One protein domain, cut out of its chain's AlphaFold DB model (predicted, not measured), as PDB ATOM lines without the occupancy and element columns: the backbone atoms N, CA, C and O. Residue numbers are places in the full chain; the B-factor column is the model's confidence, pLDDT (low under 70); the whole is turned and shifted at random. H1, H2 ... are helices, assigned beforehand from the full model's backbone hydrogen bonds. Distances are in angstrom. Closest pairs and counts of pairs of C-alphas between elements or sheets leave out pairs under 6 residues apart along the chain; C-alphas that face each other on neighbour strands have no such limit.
ATOM      1  N   ASP A 257     205.877 123.109 129.773       90.06
ATOM      2  CA  ASP A 257     205.761 121.695 130.162       90.06
ATOM      3  C   ASP A 257     205.101 121.524 131.540       90.06
ATOM      4  O   ASP A 257     204.086 120.839 131.685       90.06
ATOM      5  N   THR A 258     205.612 122.240 132.539       88.88
ATOM      6  CA  THR A 258     205.081 122.272 133.904       88.88
ATOM      7  C   THR A 258     203.666 122.847 133.906       88.88
ATOM      8  O   THR A 258     202.780 122.336 134.593       88.88
ATOM      9  N   SER A 259     203.415 123.872 133.084       90.31
ATOM     10  CA  SER A 259     202.078 124.448 132.908       90.31
ATOM     11  C   SER A 259     201.090 123.439 132.310       90.31
ATOM     12  O   SER A 259     199.946 123.372 132.759       90.31
ATOM     13  N   ALA A 260     201.515 122.620 131.341       91.19
ATOM     14  CA  ALA A 260     200.681 121.571 130.756       91.19
ATOM     15  C   ALA A 260     200.352 120.467 131.772       91.19
ATOM     16  O   ALA A 260     199.182 120.107 131.929       91.19
ATOM     17  N   LEU A 261     201.353 119.994 132.525       90.50
ATOM     18  CA  LEU A 261     201.157 119.042 133.625       90.50
ATOM     19  C   LEU A 261     200.171 119.589 134.663       90.50
ATOM     20  O   LEU A 261     199.266 118.875 135.103       90.50
ATOM     21  N   ALA A 262     200.303 120.868 135.024       89.19
ATOM     22  CA  ALA A 262     199.388 121.516 135.952       89.19
ATOM     23  C   ALA A 262     197.964 121.628 135.397       89.19
ATOM     24  O   ALA A 262     197.007 121.415 136.137       89.19
ATOM     25  N   GLY A 263     197.804 121.887 134.099       89.69
ATOM     26  CA  GLY A 263     196.492 121.875 133.460       89.69
ATOM     27  C   GLY A 263     195.782 120.529 133.604       89.69
ATOM     28  O   GLY A 263     194.613 120.480 133.992       89.69
ATOM     29  N   HIS A 264     196.498 119.424 133.377       88.25
ATOM     30  CA  HIS A 264     195.967 118.079 133.622       88.25
ATOM     31  C   HIS A 264     195.656 117.827 135.100       88.25
ATOM     32  O   HIS A 264     194.620 117.243 135.411       88.25
ATOM     33  N   PHE A 265     196.496 118.317 136.015       87.12
ATOM     34  CA  PHE A 265     196.225 118.269 137.451       87.12
ATOM     35  C   PHE A 265     194.907 118.963 137.825       87.12
ATOM     36  O   PHE A 265     194.098 118.374 138.544       87.12
ATOM     37  N   PHE A 266     194.664 120.184 137.337       84.94
ATOM     38  CA  PHE A 266     193.435 120.922 137.641       84.94
ATOM     39  C   PHE A 266     192.203 120.238 137.047       84.94
ATOM     40  O   PHE A 266     191.201 120.097 137.748       84.94
ATOM     41  N   LYS A 267     192.303 119.726 135.815       81.94
ATOM     42  CA  LYS A 267     191.230 118.950 135.183       81.94
ATOM     43  C   LYS A 267     190.894 117.673 135.962       81.94
ATOM     44  O   LYS A 267     189.732 117.366 136.177       81.94
ATOM     45  N   ASP A 268     191.894 116.936 136.437       78.19
ATOM     46  CA  ASP A 268     191.669 115.687 137.176       78.19
ATOM     47  C   ASP A 268     191.024 115.888 138.552       78.19
ATOM     48  O   ASP A 268     190.327 114.995 139.040       78.19
ATOM     49  N   ILE A 269     191.250 117.040 139.197       72.44
ATOM     50  CA  ILE A 269     190.617 117.368 140.484       72.44
ATOM     51  C   ILE A 269     189.086 117.397 140.363       72.44
ATOM     52  O   ILE A 269     188.403 117.050 141.328       72.44
ATOM     53  N   GLU A 270     188.548 117.749 139.192       62.53
ATOM     54  CA  GLU A 270     187.110 117.744 138.903       62.53
ATOM     55  C   GLU A 270     186.480 116.363 139.143       62.53
ATOM     56  O   GLU A 270     185.461 116.241 139.821       62.53
ATOM     57  N   HIS A 271     187.117 115.300 138.647       58.62
ATOM     58  CA  HIS A 271     186.545 113.950 138.636       58.62
ATOM     59  C   HIS A 271     186.664 113.200 139.971       58.62
ATOM     60  O   HIS A 271     186.090 112.123 140.128       58.62
ATOM     61  N   LEU A 272     187.413 113.736 140.937       57.50
ATOM     62  CA  LEU A 272     187.692 113.064 142.209       57.50
ATOM     63  C   LEU A 272     186.752 113.477 143.358       57.50
ATOM     64  O   LEU A 272     186.804 112.858 144.422       57.50
ATOM     65  N   ASN A 273     185.895 114.495 143.187       49.75
ATOM     66  CA  ASN A 273     185.367 115.247 144.330       49.75
ATOM     67  C   ASN A 273     183.858 115.119 144.586       49.75
ATOM     68  O   ASN A 273     183.072 115.982 144.208       49.75
ATOM     69  N   ASN A 274     183.498 114.190 145.475       48.97
ATOM     70  CA  ASN A 274     182.346 114.336 146.381       48.97
ATOM     71  C   ASN A 274     182.637 115.375 147.499       48.97
ATOM     72  O   ASN A 274     182.437 115.106 148.681       48.97
ATOM     73  N   GLY A 275     183.167 116.555 147.151       48.81
ATOM     74  CA  GLY A 275     183.358 117.675 148.088       48.81
ATOM     75  C   GLY A 275     184.688 117.759 148.862       48.81
ATOM     76  O   GLY A 275     184.867 118.724 149.606       48.81
ATOM     77  N   ASP A 276     185.642 116.838 148.672       51.84
ATOM     78  CA  ASP A 276     186.944 116.860 149.365       51.84
ATOM     79  C   ASP A 276     188.117 117.217 148.443       51.84
ATOM     80  O   ASP A 276     188.527 116.451 147.593       51.84
ATOM     81  N   CYS A 277     188.742 118.370 148.657       66.94
ATOM     82  CA  CYS A 277     189.859 118.860 147.840       66.94
ATOM     83  C   CYS A 277     191.155 118.037 148.066       66.94
ATOM     84  O   CYS A 277     191.945 118.349 148.966       66.94
ATOM     85  N   PHE A 278     191.388 116.968 147.290       65.38
ATOM     86  CA  PHE A 278     192.547 116.059 147.422       65.38
ATOM     87  C   PHE A 278     193.816 116.537 146.692       65.38
ATOM     88  O   PHE A 278     194.404 115.812 145.888       65.38
ATOM     89  N   LEU A 279     194.298 117.737 147.028       71.06
ATOM     90  CA  LEU A 279     195.467 118.355 146.383       71.06
ATOM     91  C   LEU A 279     196.713 117.444 146.395       71.06
ATOM     92  O   LEU A 279     197.329 117.223 145.357       71.06
ATOM     93  N   LYS A 280     197.027 116.809 147.533       67.06
ATOM     94  CA  LYS A 280     198.251 115.996 147.696       67.06
ATOM     95  C   LYS A 280     198.313 114.746 146.806       67.06
ATOM     96  O   LYS A 280     199.380 114.404 146.304       67.06
ATOM     97  N   LYS A 281     197.189 114.040 146.621       64.19
ATOM     98  CA  LYS A 281     197.151 112.801 145.821       64.19
ATOM     99  C   LYS A 281     197.365 113.111 144.338       64.19
ATOM    100  O   LYS A 281     198.103 112.397 143.665       64.19
ATOM    101  N   ALA A 282     196.754 114.195 143.860       64.75
ATOM    102  CA  ALA A 282     196.894 114.656 142.485       64.75
ATOM    103  C   ALA A 282     198.285 115.266 142.216       64.75
ATOM    104  O   ALA A 282     198.881 114.955 141.191       64.75
ATOM    105  N   GLN A 283     198.861 116.031 143.155       75.81
ATOM    106  CA  GLN A 283     200.229 116.567 143.020       75.81
ATOM    107  C   GLN A 283     201.267 115.458 142.816       75.81
ATOM    108  O   GLN A 283     202.094 115.554 141.912       75.81
ATOM    109  N   LYS A 284     201.181 114.369 143.593       76.69
ATOM    110  CA  LYS A 284     202.088 113.219 143.461       76.69
ATOM    111  C   LYS A 284     201.942 112.504 142.112       76.69
ATOM    112  O   LYS A 284     202.942 112.092 141.537       76.69
ATOM    113  N   LYS A 285     200.712 112.375 141.594       78.69
ATOM    114  CA  LYS A 285     200.440 111.762 140.278       78.69
ATOM    115  C   LYS A 285     201.153 112.511 139.146       78.69
ATOM    116  O   LYS A 285     201.683 111.870 138.247       78.69
ATOM    117  N   TYR A 286     201.175 113.841 139.216       80.88
ATOM    118  CA  TYR A 286     201.728 114.712 138.174       80.88
ATOM    119  C   TYR A 286     203.143 115.231 138.468       80.88
ATOM    120  O   TYR A 286     203.647 116.044 137.705       80.88
ATOM    121  N   LYS A 287     203.788 114.768 139.551       81.38
ATOM    122  CA  LYS A 287     205.107 115.241 140.019       81.38
ATOM    123  C   LYS A 287     205.173 116.764 140.265       81.38
ATOM    124  O   LYS A 287     206.213 117.380 140.093       81.38
ATOM    125  N   LEU A 288     204.069 117.375 140.704       80.56
ATOM    126  CA  LEU A 288     203.940 118.825 140.937       80.56
ATOM    127  C   LEU A 288     204.042 119.184 142.428       80.56
ATOM    128  O   LEU A 288     203.169 119.857 142.989       80.56
ATOM    129  N   GLU A 289     205.089 118.712 143.103       75.50
ATOM    130  CA  GLU A 289     205.313 119.002 144.531       75.50
ATOM    131  C   GLU A 289     205.594 120.498 144.775       75.50
ATOM    132  O   GLU A 289     205.189 121.048 145.799       75.50
ATOM    133  N   SER A 290     206.168 121.177 143.778       77.75
ATOM    134  CA  SER A 290     206.475 122.610 143.748       77.75
ATOM    135  C   SER A 290     205.368 123.487 143.146       77.75
ATOM    136  O   SER A 290     205.595 124.676 142.951       77.75
ATOM    137  N   LEU A 291     204.158 122.961 142.878       84.00
ATOM    138  CA  LEU A 291     203.062 123.690 142.200       84.00
ATOM    139  C   LEU A 291     202.874 125.129 142.710       84.00
ATOM    140  O   LEU A 291     202.715 126.066 141.934       84.00
ATOM    141  N   PHE A 292     202.896 125.297 144.032       86.12
ATOM    142  CA  PHE A 292     202.642 126.572 144.699       86.12
ATOM    143  C   PHE A 292     203.791 127.583 144.575       86.12
ATOM    144  O   PHE A 292     203.645 128.717 145.022       86.12
ATOM    145  N   PHE A 293     204.919 127.215 143.969       81.75
ATOM    146  CA  PHE A 293     205.998 128.142 143.632       81.75
ATOM    147  C   PHE A 293     205.757 128.851 142.296       81.75
ATOM    148  O   PHE A 293     206.291 129.942 142.103       81.75
ATOM    149  N   TYR A 294     204.885 128.306 141.440       85.88
ATOM    150  CA  TYR A 294     204.606 128.828 140.106       85.88
ATOM    151  C   TYR A 294     203.331 129.684 140.060       85.88
ATOM    152  O   TYR A 294     202.241 129.208 139.736       85.88
ATOM    153  N   ASP A 295     203.452 130.977 140.365       87.31
ATOM    154  CA  ASP A 295     202.296 131.888 140.456       87.31
ATOM    155  C   ASP A 295     201.565 132.073 139.113       87.31
ATOM    156  O   ASP A 295     200.352 132.287 139.083       87.31
ATOM    157  N   ASN A 296     202.272 131.948 137.986       86.94
ATOM    158  CA  ASN A 296     201.666 132.013 136.655       86.94
ATOM    159  C   ASN A 296     200.725 130.833 136.380       86.94
ATOM    160  O   ASN A 296     199.676 131.044 135.784       86.94
ATOM    161  N   ILE A 297     201.043 129.629 136.870       89.44
ATOM    162  CA  ILE A 297     200.153 128.465 136.752       89.44
ATOM    163  C   ILE A 297     198.851 128.718 137.508       89.44
ATOM    164  O   ILE A 297     197.768 128.470 136.983       89.44
ATOM    165  N   ILE A 298     198.951 129.220 138.742       90.94
ATOM    166  CA  ILE A 298     197.774 129.509 139.570       90.94
ATOM    167  C   ILE A 298     196.922 130.612 138.930       90.94
ATOM    168  O   ILE A 298     195.695 130.533 138.968       90.94
ATOM    169  N   SER A 299     197.564 131.602 138.306       91.56
ATOM    170  CA  SER A 299     196.888 132.683 137.586       91.56
ATOM    171  C   SER A 299     196.148 132.170 136.348       91.56
ATOM    172  O   SER A 299     194.953 132.427 136.196       91.56
ATOM    173  N   ASP A 300     196.813 131.366 135.512       88.12
ATOM    174  CA  ASP A 300     196.213 130.768 134.313       88.12
ATOM    175  C   ASP A 300     195.068 129.793 134.678       88.12
ATOM    176  O   ASP A 300     194.083 129.689 133.946       88.12
ATOM    177  N   ALA A 301     195.140 129.129 135.839       89.62
ATOM    178  CA  ALA A 301     194.091 128.243 136.349       89.62
ATOM    179  C   ALA A 301     192.952 128.963 137.097       89.62
ATOM    180  O   ALA A 301     191.943 128.336 137.422       89.62
ATOM    181  N   MET A 302     193.071 130.264 137.381       90.12
ATOM    182  CA  MET A 302     192.106 131.003 138.203       90.12
ATOM    183  C   MET A 302     190.660 130.959 137.675       90.12
ATOM    184  O   MET A 302     189.760 130.762 138.495       90.12
ATOM    185  N   PRO A 303     190.387 131.109 136.359       88.31
ATOM    186  CA  PRO A 303     189.025 130.984 135.835       88.31
ATOM    187  C   PRO A 303     188.415 129.612 136.149       88.31
ATOM    188  O   PRO A 303     187.307 129.528 136.665       88.31
ATOM    189  N   PHE A 304     189.192 128.546 135.958       84.00
ATOM    190  CA  PHE A 304     188.769 127.183 136.266       84.00
ATOM    191  C   PHE A 304     188.514 126.980 137.767       84.00
ATOM    192  O   PHE A 304     187.500 126.405 138.159       84.00
ATOM    193  N   ILE A 305     189.393 127.497 138.634       84.75
ATOM    194  CA  ILE A 305     189.194 127.447 140.090       84.75
ATOM    195  C   ILE A 305     187.875 128.132 140.476       84.75
ATOM    196  O   ILE A 305     187.120 127.577 141.272       84.75
ATOM    197  N   LYS A 306     187.581 129.312 139.913       82.25
ATOM    198  CA  LYS A 306     186.353 130.072 140.202       82.25
ATOM    199  C   LYS A 306     185.090 129.327 139.770       82.25
ATOM    200  O   LYS A 306     184.119 129.328 140.522       82.25
ATOM    201  N   ASP A 307     185.119 128.685 138.607       78.12
ATOM    202  CA  ASP A 307     183.939 128.039 138.028       78.12
ATOM    203  C   ASP A 307     183.666 126.649 138.622       78.12
ATOM    204  O   ASP A 307     182.510 126.237 138.745       78.12
ATOM    205  N   THR A 308     184.717 125.923 139.011       76.38
ATOM    206  CA  THR A 308     184.615 124.499 139.362       76.38
ATOM    207  C   THR A 308     184.792 124.223 140.854       76.38
ATOM    208  O   THR A 308     184.176 123.296 141.386       76.38
ATOM    209  N   PHE A 309     185.634 124.973 141.574       78.00
ATOM    210  CA  PHE A 309     185.928 124.632 142.967       78.00
ATOM    211  C   PHE A 309     184.836 125.149 143.907       78.00
ATOM    212  O   PHE A 309     184.578 126.345 144.013       78.00
ATOM    213  N   GLY A 310     184.261 124.248 144.708       71.06
ATOM    214  CA  GLY A 310     183.442 124.648 145.854       71.06
ATOM    215  C   GLY A 310     184.264 125.416 146.900       71.06
ATOM    216  O   GLY A 310     185.469 125.189 147.055       71.06
ATOM    217  N   LYS A 311     183.608 126.274 147.691       72.81
ATOM    218  CA  LYS A 311     184.251 127.158 148.690       72.81
ATOM    219  C   LYS A 311     185.213 126.427 149.633       72.81
ATOM    220  O   LYS A 311     186.315 126.902 149.894       72.81
ATOM    221  N   LYS A 312     184.849 125.228 150.100       72.88
ATOM    222  CA  LYS A 312     185.724 124.398 150.953       72.88
ATOM    223  C   LYS A 312     187.045 124.032 150.262       72.88
ATOM    224  O   LYS A 312     188.090 124.038 150.912       72.88
ATOM    225  N   CYS A 313     187.013 123.740 148.960       77.56
ATOM    226  CA  CYS A 313     188.213 123.413 148.192       77.56
ATOM    227  C   CYS A 313     189.065 124.651 147.938       77.56
ATOM    228  O   CYS A 313     190.261 124.614 148.216       77.56
ATOM    229  N   VAL A 314     188.448 125.769 147.547       82.00
ATOM    230  CA  VAL A 314     189.154 127.053 147.409       82.00
ATOM    231  C   VAL A 314     189.848 127.438 148.723       82.00
ATOM    232  O   VAL A 314     190.985 127.896 148.697       82.00
ATOM    233  N   LYS A 315     189.227 127.179 149.885       78.75
ATOM    234  CA  LYS A 315     189.776 127.565 151.195       78.75
ATOM    235  C   LYS A 315     191.033 126.764 151.483       78.75
ATOM    236  O   LYS A 315     192.069 127.331 151.807       78.75
ATOM    237  N   ARG A 316     190.948 125.444 151.301       80.25
ATOM    238  CA  ARG A 316     192.085 124.538 151.474       80.25
ATOM    239  C   ARG A 316     193.204 124.842 150.479       80.25
ATOM    240  O   ARG A 316     194.374 124.764 150.844       80.25
ATOM    241  N   PHE A 317     192.856 125.186 149.241       86.25
ATOM    242  CA  PHE A 317     193.812 125.593 148.219       86.25
ATOM    243  C   PHE A 317     194.541 126.876 148.622       86.25
ATOM    244  O   PHE A 317     195.767 126.880 148.654       86.25
ATOM    245  N   LEU A 318     193.804 127.919 149.018       87.12
ATOM    246  CA  LEU A 318     194.354 129.185 149.501       87.12
ATOM    247  C   LEU A 318     195.249 128.985 150.733       87.12
ATOM    248  O   LEU A 318     196.374 129.469 150.757       87.12
ATOM    249  N   GLU A 319     194.785 128.233 151.729       83.94
ATOM    250  CA  GLU A 319     195.558 127.898 152.930       83.94
ATOM    251  C   GLU A 319     196.869 127.184 152.577       83.94
ATOM    252  O   GLU A 319     197.938 127.553 153.070       83.94
ATOM    253  N   THR A 320     196.809 126.199 151.675       85.12
ATOM    254  CA  THR A 320     197.988 125.446 151.225       85.12
ATOM    255  C   THR A 320     198.944 126.338 150.430       85.12
ATOM    256  O   THR A 320     200.155 126.265 150.637       85.12
ATOM    257  N   TYR A 321     198.418 127.199 149.560       88.12
ATOM    258  CA  TYR A 321     199.188 128.134 148.745       88.12
ATOM    259  C   TYR A 321     199.931 129.155 149.612       88.12
ATOM    260  O   TYR A 321     201.153 129.271 149.511       88.12
ATOM    261  N   LEU A 322     199.224 129.810 150.540       86.06
ATOM    262  CA  LEU A 322     199.821 130.736 151.504       86.06
ATOM    263  C   LEU A 322     200.864 130.024 152.372       86.06
ATOM    264  O   LEU A 322     201.994 130.489 152.484       86.06
ATOM    265  N   THR A 323     200.524 128.866 152.945       83.81
ATOM    266  CA  THR A 323     201.448 128.126 153.816       83.81
ATOM    267  C   THR A 323     202.733 127.761 153.080       83.81
ATOM    268  O   THR A 323     203.815 127.999 153.609       83.81
ATOM    269  N   ASN A 324     202.649 127.246 151.849       82.06
ATOM    270  CA  ASN A 324     203.840 126.891 151.072       82.06
ATOM    271  C   ASN A 324     204.706 128.111 150.741       82.06
ATOM    272  O   ASN A 324     205.925 128.024 150.883       82.06
ATOM    273  N   LYS A 325     204.104 129.244 150.360       81.69
ATOM    274  CA  LYS A 325     204.848 130.476 150.055       81.69
ATOM    275  C   LYS A 325     205.569 131.042 151.279       81.69
ATOM    276  O   LYS A 325     206.752 131.349 151.201       81.69
ATOM    277  N   TYR A 326     204.896 131.119 152.426       78.44
ATOM    278  CA  TYR A 326     205.489 131.679 153.649       78.44
ATOM    279  C   TYR A 326     206.455 130.717 154.363       78.44
ATOM    280  O   TYR A 326     207.362 131.175 155.056       78.44
ATOM    281  N   THR A 327     206.312 129.400 154.168       78.00
ATOM    282  CA  THR A 327     207.253 128.397 154.709       78.00
ATOM    283  C   THR A 327     208.567 128.356 153.920       78.00
ATOM    284  O   THR A 327     209.629 128.122 154.491       78.00
ATOM    285  N   ASN A 328     208.534 128.609 152.608       73.81
ATOM    286  CA  ASN A 328     209.679 128.373 151.720       73.81
ATOM    287  C   ASN A 328     210.450 129.639 151.287       73.81
ATOM    288  O   ASN A 328     211.222 129.570 150.338       73.81
ATOM    289  N   SER A 329     210.354 130.731 152.059       64.44
ATOM    290  CA  SER A 329     211.155 131.977 151.969       64.44
ATOM    291  C   SER A 329     210.641 133.108 151.058       64.44
ATOM    292  O   SER A 329     210.008 132.861 150.031       64.44
ATOM    293  N   PRO A 330     210.941 134.377 151.427       50.09
ATOM    294  CA  PRO A 330     210.539 135.564 150.678       50.09
ATOM    295  C   PRO A 330     211.399 135.769 149.418       50.09
ATOM    296  O   PRO A 330     212.554 135.335 149.381       50.09
ATOM    297  N   PRO A 331     210.903 136.509 148.411       48.44
ATOM    298  CA  PRO A 331     211.770 137.036 147.370       48.44
ATOM    299  C   PRO A 331     212.679 138.088 148.025       48.44
ATOM    300  O   PRO A 331     212.188 139.068 148.586       48.44
ATOM    301  N   ASN A 332     213.998 137.881 148.013       49.38
ATOM    302  CA  ASN A 332     214.942 138.865 148.542       49.38
ATOM    303  C   ASN A 332     214.909 140.130 147.653       49.38
ATOM    304  O   ASN A 332     215.232 140.034 146.465       49.38
ATOM    305  N   PRO A 333     214.539 141.317 148.177       42.97
ATOM    306  CA  PRO A 333     214.528 142.556 147.398       42.97
ATOM    307  C   PRO A 333     215.934 143.042 147.007       42.97
ATOM    308  O   PRO A 333     216.053 143.879 146.111       42.97
ATOM    309  N   LEU A 334     216.999 142.505 147.615       45.81
ATOM    310  CA  LEU A 334     218.387 142.744 147.212       45.81
ATOM    311  C   LEU A 334     218.794 141.773 146.096       45.81
ATOM    312  O   LEU A 334     219.612 140.881 146.300       45.81
ATOM    313  N   CYS A 335     218.217 141.923 144.906       54.03
ATOM    314  CA  CYS A 335     218.661 141.173 143.733       54.03
ATOM    315  C   CYS A 335     219.145 142.150 142.651       54.03
ATOM    316  O   CYS A 335     218.367 142.921 142.088       54.03
ATOM    317  N   LEU A 336     220.461 142.143 142.408       50.47
ATOM    318  CA  LEU A 336     221.193 143.044 141.504       50.47
ATOM    319  C   LEU A 336     221.189 142.562 140.029       50.47
ATOM    320  O   LEU A 336     221.987 143.041 139.229       50.47
ATOM    321  N   SER A 337     220.326 141.609 139.646       54.94
ATOM    322  CA  SER A 337     220.378 140.933 138.333       54.94
ATOM    323  C   SER A 337     219.004 140.748 137.653       54.94
ATOM    324  O   SER A 337     217.949 141.041 138.217       54.94
ATOM    325  N   ARG A 338     219.011 140.220 136.416       51.66
ATOM    326  CA  ARG A 338     217.833 139.898 135.574       51.66
ATOM    327  C   ARG A 338     216.793 138.993 136.268       51.66
ATOM    328  O   ARG A 338     215.608 139.118 135.970       51.66
ATOM    329  N   GLN A 339     217.211 138.178 137.240       58.84
ATOM    330  CA  GLN A 339     216.347 137.310 138.064       58.84
ATOM    331  C   GLN A 339     215.366 138.107 138.948       58.84
ATOM    332  O   GLN A 339     214.309 137.616 139.339       58.84
ATOM    333  N   CYS A 340     215.662 139.384 139.207       66.56
ATOM    334  CA  CYS A 340     214.847 140.278 140.026       66.56
ATOM    335  C   CYS A 340     213.503 140.633 139.360       66.56
ATOM    336  O   CYS A 340     212.489 140.805 140.036       66.56
ATOM    337  N   ARG A 341     213.462 140.713 138.021       71.56
ATOM    338  CA  ARG A 341     212.229 141.025 137.279       71.56
ATOM    339  C   ARG A 341     211.217 139.884 137.362       71.56
ATOM    340  O   ARG A 341     210.045 140.143 137.615       71.56
ATOM    341  N   GLU A 342     211.671 138.653 137.156       70.06
ATOM    342  CA  GLU A 342     210.829 137.453 137.206       70.06
ATOM    343  C   GLU A 342     210.323 137.200 138.627       70.06
ATOM    344  O   GLU A 342     209.128 136.990 138.813       70.06
ATOM    345  N   ALA A 343     211.185 137.363 139.637       71.75
ATOM    346  CA  ALA A 343     210.786 137.270 141.038       71.75
ATOM    347  C   ALA A 343     209.737 138.331 141.430       71.75
ATOM    348  O   ALA A 343     208.744 138.004 142.078       71.75
ATOM    349  N   ARG A 344     209.899 139.596 141.002       76.94
ATOM    350  CA  ARG A 344     208.893 140.656 141.233       76.94
ATOM    351  C   ARG A 344     207.578 140.373 140.508       76.94
ATOM    352  O   ARG A 344     206.515 140.637 141.060       76.94
ATOM    353  N   GLN A 345     207.641 139.844 139.288       79.31
ATOM    354  CA  GLN A 345     206.451 139.463 138.531       79.31
ATOM    355  C   GLN A 345     205.703 138.311 139.212       79.31
ATOM    356  O   GLN A 345     204.492 138.394 139.383       79.31
ATOM    357  N   ALA A 346     206.416 137.274 139.647       78.75
ATOM    358  CA  ALA A 346     205.848 136.173 140.417       78.75
ATOM    359  C   ALA A 346     205.235 136.674 141.739       78.75
ATOM    360  O   ALA A 346     204.110 136.315 142.072       78.75
ATOM    361  N   GLN A 347     205.896 137.599 142.445       79.88
ATOM    362  CA  GLN A 347     205.340 138.224 143.649       79.88
ATOM    363  C   GLN A 347     204.046 139.005 143.378       79.88
ATOM    364  O   GLN A 347     203.105 138.913 144.163       79.88
ATOM    365  N   HIS A 348     203.980 139.757 142.278       85.25
ATOM    366  CA  HIS A 348     202.757 140.454 141.878       85.25
ATOM    367  C   HIS A 348     201.618 139.467 141.601       85.25
ATOM    368  O   HIS A 348     200.528 139.615 142.149       85.25
ATOM    369  N   LEU A 349     201.894 138.413 140.825       88.94
ATOM    370  CA  LEU A 349     200.929 137.349 140.546       88.94
ATOM    371  C   LEU A 349     200.480 136.643 141.829       88.94
ATOM    372  O   LEU A 349     199.303 136.337 141.979       88.94
ATOM    373  N   PHE A 350     201.381 136.419 142.787       87.12
ATOM    374  CA  PHE A 350     201.028 135.869 144.092       87.12
ATOM    375  C   PHE A 350     200.002 136.746 144.820       87.12
ATOM    376  O   PHE A 350     198.992 136.229 145.309       87.12
ATOM    377  N   GLU A 351     200.246 138.060 144.884       85.56
ATOM    378  CA  GLU A 351     199.334 139.020 145.513       85.56
ATOM    379  C   GLU A 351     197.974 139.040 144.790       85.56
ATOM    380  O   GLU A 351     196.940 138.925 145.452       85.56
ATOM    381  N   GLU A 352     197.955 139.076 143.454       89.69
ATOM    382  CA  GLU A 352     196.728 139.035 142.643       89.69
ATOM    383  C   GLU A 352     195.943 137.732 142.821       89.69
ATOM    384  O   GLU A 352     194.758 137.764 143.149       89.69
ATOM    385  N   ASN A 353     196.606 136.582 142.679       91.62
ATOM    386  CA  ASN A 353     195.988 135.266 142.825       91.62
ATOM    387  C   ASN A 353     195.358 135.105 144.208       91.62
ATOM    388  O   ASN A 353     194.259 134.579 144.354       91.62
ATOM    389  N   THR A 354     196.054 135.579 145.237       88.31
ATOM    390  CA  THR A 354     195.573 135.531 146.613       88.31
ATOM    391  C   THR A 354     194.338 136.409 146.811       88.31
ATOM    392  O   THR A 354     193.383 135.976 147.454       88.31
ATOM    393  N   GLN A 355     194.322 137.620 146.244       86.62
ATOM    394  CA  GLN A 355     193.139 138.482 146.274       86.62
ATOM    395  C   GLN A 355     191.961 137.851 145.538       86.62
ATOM    396  O   GLN A 355     190.838 137.885 146.036       86.62
ATOM    397  N   ASP A 356     192.203 137.239 144.384       87.56
ATOM    398  CA  ASP A 356     191.159 136.590 143.602       87.56
ATOM    399  C   ASP A 356     190.569 135.361 144.301       87.56
ATOM    400  O   ASP A 356     189.350 135.192 144.302       87.56
ATOM    401  N   LEU A 357     191.398 134.556 144.971       87.75
ATOM    402  CA  LEU A 357     190.928 133.455 145.816       87.75
ATOM    403  C   LEU A 357     190.138 133.969 147.025       87.75
ATOM    404  O   LEU A 357     189.115 133.392 147.382       87.75
ATOM    405  N   LEU A 358     190.579 135.067 147.650       83.06
ATOM    406  CA  LEU A 358     189.854 135.701 148.753       83.06
ATOM    407  C   LEU A 358     188.502 136.263 148.301       83.06
ATOM    408  O   LEU A 358     187.530 136.144 149.042       83.06
ATOM    409  N   ARG A 359     188.400 136.810 147.084       79.94
ATOM    410  CA  ARG A 359     187.140 137.330 146.522       79.94
ATOM    411  C   ARG A 359     186.048 136.270 146.387       79.94
ATOM    412  O   ARG A 359     184.876 136.602 146.510       79.94
ATOM    413  N   ILE A 360     186.415 134.998 146.213       77.12
ATOM    414  CA  ILE A 360     185.454 133.878 146.196       77.12
ATOM    415  C   ILE A 360     184.732 133.741 147.553       77.12
ATOM    416  O   ILE A 360     183.582 133.299 147.621       77.12
ATOM    417  N   PHE A 361     185.392 134.137 148.643       69.00
ATOM    418  CA  PHE A 361     184.813 134.153 149.988       69.00
ATOM    419  C   PHE A 361     184.227 135.506 150.370       69.00
ATOM    420  O   PHE A 361     183.257 135.559 151.127       69.00
ATOM    421  N   TYR A 362     184.839 136.588 149.892       70.94
ATOM    422  CA  TYR A 362     184.629 137.923 150.424       70.94
ATOM    423  C   TYR A 362     184.375 138.919 149.293       70.94
ATOM    424  O   TYR A 362     185.269 139.255 148.525       70.94
ATOM    425  N   ASP A 363     183.178 139.501 149.265       61.62
ATOM    426  CA  ASP A 363     182.781 140.550 148.308       61.62
ATOM    427  C   ASP A 363     183.455 141.918 148.590       61.62
ATOM    428  O   ASP A 363     182.951 142.985 148.244       61.62
ATOM    429  N   ARG A 364     184.581 141.929 149.322       63.00
ATOM    430  CA  ARG A 364     185.309 143.141 149.720       63.00
ATOM    431  C   ARG A 364     186.817 142.936 149.579       63.00
ATOM    432  O   ARG A 364     187.314 141.873 149.946       63.00
ATOM    433  N   PRO A 365     187.560 143.953 149.104       64.50
ATOM    434  CA  PRO A 365     189.015 143.885 149.039       64.50
ATOM    435  C   PRO A 365     189.585 143.690 150.447       64.50
ATOM    436  O   PRO A 365     189.278 144.457 151.363       64.50
ATOM    437  N   PHE A 366     190.400 142.652 150.619       71.56
ATOM    438  CA  PHE A 366     190.950 142.267 151.912       71.56
ATOM    439  C   PHE A 366     192.466 142.467 151.906       71.56
ATOM    440  O   PHE A 366     193.174 141.807 151.149       71.56
ATOM    441  N   ASN A 367     193.001 143.354 152.748       78.56
ATOM    442  CA  ASN A 367     194.448 143.593 152.798       78.56
ATOM    443  C   ASN A 367     195.169 142.468 153.560       78.56
ATOM    444  O   ASN A 367     195.600 142.631 154.703       78.56
ATOM    445  N   LEU A 368     195.302 141.311 152.906       78.31
ATOM    446  CA  LEU A 368     195.906 140.124 153.498       78.31
ATOM    447  C   LEU A 368     197.348 140.378 153.942       78.31
ATOM    448  O   LEU A 368     197.749 139.901 154.996       78.31
ATOM    449  N   LYS A 369     198.110 141.168 153.182       78.50
ATOM    450  CA  LYS A 369     199.507 141.488 153.497       78.50
ATOM    451  C   LYS A 369     199.637 142.174 154.857       78.50
ATOM    452  O   LYS A 369     200.438 141.735 155.676       78.50
ATOM    453  N   ALA A 370     198.808 143.186 155.124       81.38
ATOM    454  CA  ALA A 370     198.786 143.864 156.420       81.38
ATOM    455  C   ALA A 370     198.380 142.911 157.559       81.38
ATOM    456  O   ALA A 370     198.980 142.928 158.634       81.38
ATOM    457  N   CYS A 371     197.397 142.037 157.321       82.75
ATOM    458  CA  CYS A 371     196.981 141.043 158.308       82.75
ATOM    459  C   CYS A 371     198.081 140.020 158.611       82.75
ATOM    460  O   CYS A 371     198.334 139.736 159.779       82.75
ATOM    461  N   ILE A 372     198.770 139.517 157.583       79.94
ATOM    462  CA  ILE A 372     199.873 138.565 157.731       79.94
ATOM    463  C   ILE A 372     201.050 139.199 158.484       79.94
ATOM    464  O   ILE A 372     201.609 138.577 159.389       79.94
ATOM    465  N   GLN A 373     201.393 140.452 158.168       82.81
ATOM    466  CA  GLN A 373     202.411 141.208 158.903       82.81
ATOM    467  C   GLN A 373     202.043 141.349 160.383       82.81
ATOM    468  O   GLN A 373     202.888 141.126 161.247       82.81
ATOM    469  N   LYS A 374     200.774 141.639 160.687       86.62
ATOM    470  CA  LYS A 374     200.287 141.792 162.063       86.62
ATOM    471  C   LYS A 374     200.344 140.494 162.871       86.62
ATOM    472  O   LYS A 374     200.698 140.536 164.045       86.62
ATOM    473  N   ILE A 375     200.007 139.348 162.272       85.50
ATOM    474  CA  ILE A 375     200.125 138.050 162.962       85.50
ATOM    475  C   ILE A 375     201.586 137.592 163.072       85.50
ATOM    476  O   ILE A 375     201.888 136.717 163.882       85.50
ATOM    477  N   GLY A 376     202.503 138.163 162.286       83.94
ATOM    478  CA  GLY A 376     203.922 137.808 162.286       83.94
ATOM    479  C   GLY A 376     204.161 136.364 161.837       83.94
ATOM    480  O   GLY A 376     204.844 135.611 162.537       83.94
ATOM    481  N   ALA A 377     203.525 135.946 160.737       82.62
ATOM    482  CA  ALA A 377     203.760 134.629 160.144       82.62
ATOM    483  C   ALA A 377     205.193 134.526 159.600       82.62
ATOM    484  O   ALA A 377     205.657 135.413 158.887       82.62
ATOM    485  N   ASN A 378     205.883 133.440 159.930       80.19
ATOM    486  CA  ASN A 378     207.232 133.120 159.473       80.19
ATOM    487  C   ASN A 378     207.330 131.632 159.109       80.19
ATOM    488  O   ASN A 378     206.355 130.895 159.251       80.19
ATOM    489  N   LYS A 379     208.508 131.184 158.668       79.81
ATOM    490  CA  LYS A 379     208.733 129.806 158.219       79.81
ATOM    491  C   LYS A 379     208.270 128.736 159.217       79.81
ATOM    492  O   LYS A 379     207.684 127.741 158.801       79.81
ATOM    493  N   ASP A 380     208.470 128.962 160.510       82.31
ATOM    494  CA  ASP A 380     208.235 127.951 161.547       82.31
ATOM    495  C   ASP A 380     206.780 127.920 162.035       82.31
ATOM    496  O   ASP A 380     206.318 126.913 162.570       82.31
ATOM    497  N   ASN A 381     206.031 129.013 161.852       84.12
ATOM    498  CA  ASN A 381     204.666 129.153 162.372       84.12
ATOM    499  C   ASN A 381     203.607 129.503 161.311       84.12
ATOM    500  O   ASN A 381     202.436 129.673 161.667       84.12
ATOM    501  N   ALA A 382     203.990 129.588 160.029       83.31
ATOM    502  CA  ALA A 382     203.129 130.012 158.926       83.31
ATOM    503  C   ALA A 382     201.809 129.244 158.910       83.31
ATOM    504  O   ALA A 382     200.752 129.864 158.914       83.31
ATOM    505  N   LYS A 383     201.865 127.910 158.971       84.12
ATOM    506  CA  LYS A 383     200.671 127.059 158.926       84.12
ATOM    507  C   LYS A 383     199.642 127.450 159.992       84.12
ATOM    508  O   LYS A 383     198.536 127.852 159.657       84.12
ATOM    509  N   ALA A 384     200.028 127.397 161.268       84.75
ATOM    510  CA  ALA A 384     199.112 127.657 162.378       84.75
ATOM    511  C   ALA A 384     198.578 129.101 162.367       84.75
ATOM    512  O   ALA A 384     197.389 129.329 162.587       84.75
ATOM    513  N   LYS A 385     199.440 130.088 162.087       86.06
ATOM    514  CA  LYS A 385     199.027 131.497 162.082       86.06
ATOM    515  C   LYS A 385     198.143 131.853 160.886       86.06
ATOM    516  O   LYS A 385     197.214 132.637 161.048       86.06
ATOM    517  N   LEU A 386     198.405 131.290 159.707       84.44
ATOM    518  CA  LEU A 386     197.593 131.521 158.509       84.44
ATOM    519  C   LEU A 386     196.243 130.803 158.595       84.44
ATOM    520  O   LEU A 386     195.230 131.405 158.249       84.44
ATOM    521  N   GLU A 387     196.203 129.572 159.118       83.25
ATOM    522  CA  GLU A 387     194.951 128.874 159.450       83.25
ATOM    523  C   GLU A 387     194.100 129.709 160.427       83.25
ATOM    524  O   GLU A 387     192.907 129.923 160.193       83.25
ATOM    525  N   GLY A 388     194.726 130.239 161.487       83.25
ATOM    526  CA  GLY A 388     194.088 131.145 162.445       83.25
ATOM    527  C   GLY A 388     193.565 132.425 161.790       83.25
ATOM    528  O   GLY A 388     192.395 132.760 161.952       83.25
ATOM    529  N   LEU A 389     194.383 133.088 160.969       83.38
ATOM    530  CA  LEU A 389     193.979 134.297 160.252       83.38
ATOM    531  C   LEU A 389     192.786 134.042 159.325       83.38
ATOM    532  O   LEU A 389     191.825 134.802 159.363       83.38
ATOM    533  N   LEU A 390     192.798 132.981 158.514       79.44
ATOM    534  CA  LEU A 390     191.667 132.668 157.631       79.44
ATOM    535  C   LEU A 390     190.375 132.411 158.428       79.44
ATOM    536  O   LEU A 390     189.296 132.819 157.995       79.44
ATOM    537  N   LYS A 391     190.479 131.801 159.616       77.06
ATOM    538  CA  LYS A 391     189.351 131.622 160.543       77.06
ATOM    539  C   LYS A 391     188.863 132.950 161.136       77.06
ATOM    540  O   LYS A 391     187.652 133.155 161.248       77.06
ATOM    541  N   ASP A 392     189.771 133.860 161.477       78.56
ATOM    542  CA  ASP A 392     189.429 135.195 161.976       78.56
ATOM    543  C   ASP A 392     188.736 136.035 160.897       78.56
ATOM    544  O   ASP A 392     187.746 136.707 161.180       78.56
ATOM    545  N   ILE A 393     189.195 135.953 159.644       77.12
ATOM    546  CA  ILE A 393     188.569 136.642 158.504       77.12
ATOM    547  C   ILE A 393     187.160 136.103 158.260       77.12
ATOM    548  O   ILE A 393     186.218 136.880 158.108       77.12
ATOM    549  N   GLU A 394     186.994 134.779 158.256       73.75
ATOM    550  CA  GLU A 394     185.684 134.132 158.147       73.75
ATOM    551  C   GLU A 394     184.739 134.587 159.271       73.75
ATOM    552  O   GLU A 394     183.593 134.949 159.004       73.75
ATOM    553  N   SER A 395     185.240 134.665 160.506       74.12
ATOM    554  CA  SER A 395     184.476 135.141 161.664       74.12
ATOM    555  C   SER A 395     184.104 136.623 161.536       74.12
ATOM    556  O   SER A 395     182.951 136.996 161.755       74.12
ATOM    557  N   ALA A 396     185.038 137.479 161.113       76.69
ATOM    558  CA  ALA A 396     184.792 138.902 160.893       76.69
ATOM    559  C   ALA A 396     183.760 139.137 159.779       76.69
ATOM    560  O   ALA A 396     182.849 139.951 159.936       76.69
ATOM    561  N   TYR A 397     183.848 138.385 158.679       76.12
ATOM    562  CA  TYR A 397     182.861 138.422 157.603       76.12
ATOM    563  C   TYR A 397     181.493 137.913 158.073       76.12
ATOM    564  O   TYR A 397     180.469 138.542 157.787       76.12
ATOM    565  N   ALA A 398     181.451 136.835 158.867       73.50
ATOM    566  CA  ALA A 398     180.233 136.347 159.513       73.50
ATOM    567  C   ALA A 398     179.583 137.422 160.409       73.50
ATOM    568  O   ALA A 398     178.359 137.555 160.414       73.50
ATOM    569  N   CYS A 399     180.377 138.256 161.076       76.75
ATOM    570  CA  CYS A 399     179.886 139.328 161.942       76.75
ATOM    571  C   CYS A 399     179.579 140.656 161.231       76.75
ATOM    572  O   CYS A 399     178.905 141.513 161.809       76.75
ATOM    573  N   ALA A 400     180.043 140.849 159.995       80.25
ATOM    574  CA  ALA A 400     179.837 142.094 159.265       80.25
ATOM    575  C   ALA A 400     178.343 142.334 158.952       80.25
ATOM    576  O   ALA A 400     177.644 141.406 158.525       80.25
TER     577      ALA A 400
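AT A GLANCE: This is residues 257 to 400 of the 822 residues of an uncharacterized protein of Peredibacter sp (UniProt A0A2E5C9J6). Helix H5 runs through the middle, with H6 and H8 on two sides of it and running back the opposite way; H5 and H6 form a narrow V, meeting near the start of H5 and the end of H6, and the loop at residues 328 to 338 joins its open end. Short H3 and H4 pack on H6 on the side toward H1, H1 and H2 form a crossed pair at one end of the body, and short H7 packs on H8 near the opposite end. The printed part has 144 residues with eight named helices, H1 to H8 in order along the chain, and no named strand; the class is all helix. It is compact, with a radius of gyration of the C-alphas of 15.4 A, and spans 45 by 42 by 27 A.

HOW THE PARTS SIT: H1, residues 257 to 271, touches H2, residues 279 to 285, with its residues 265 to 269 alone; the closest C-alphas, of Phe 265 and Ala 282, are 6.2 A apart. Their lines stand at a steep tilt of 58 degrees, opposite ways. H3, residues 295 to 300, is close to H1 but not clearly touching, with the C-alphas of Ser 259 and Ile 297 closest at 5.9 A. H4, residues 302 to 308, meets H3 only through their link. H5, residues 311 to 327, is close to H4 but not clearly touching: the closest C-alphas, of Ile 305 and Val 314, are 7.3 A apart, at a shallow tilt of 32 degrees, only just short of steep. H6, residues 339 to 359, is the hub and touches H3, H4 and H5. With its residues 346 to 353 alone it touches H3, where the C-alphas of Asp 295 and Phe 350 are closest at 5.5 A. H4 and H6 only just touch, with 3 pairs of C-alphas within 8 A, the closest being Met 302 and Asn 353 at 7.4 A. H5 and H6 form a helical hairpin at a shallow tilt of 29 degrees, opposite ways; residues 314 to 318 touch residues 354 to 358, and the C-alphas of Leu 318 and Leu 357 are closest at 6.6 A. H7, residues 368 to 375, touches H8, residues 382 to 399, at a steep tilt of 67 degrees, only just short of about perpendicular; the C-alphas of Ile 375 and Lys 385 are closest at 6.7 A. H8 touches H5 with its residues 382 to 390 alone, at a steep tilt of 39 degrees, opposite ways, and the C-alphas of Thr 323 and Lys 383 are closest at 5.3 A. The helix packing is mostly crossed, but only just: 2 of 6 touching pairs are at a shallow tilt. Among the pairs that are apart are H6 and H8, and H1 and H5. Every O i to N i+4 pair is within hydrogen-bond range in H2 to H8; in H1 it is 9 of 11.

IN THESE COORDINATES: H1 begins at C-alpha 257, (205.761, 121.695, 130.162), and is 22.4 A long from first to last C-alpha. H2, H3 and H4 have 7, 6 and 7 residues. H5 is 23.8 A long. H6, the longest with 21 residues, runs 30.4 A from C-alpha 339 at (216.347, 137.310, 138.064). H7 has 8 residues. H8 is 25.2 A long and ends at C-alpha 399, (179.886, 139.328, 161.942).

THE WHOLE: The two C-alphas farthest apart, of Asn 274 and Leu 336, are 48.5 A apart. The printed part has no cut. The link from H5 to H6 is long, with 11 residues; those from H3 to H4 and from H4 to H5 are tight. The mean pLDDT of the printed part is 77.1, and it is under 70 at residues 270 to 278, 280 to 282, 329 to 340, 361 and 363 to 365 of this predicted model.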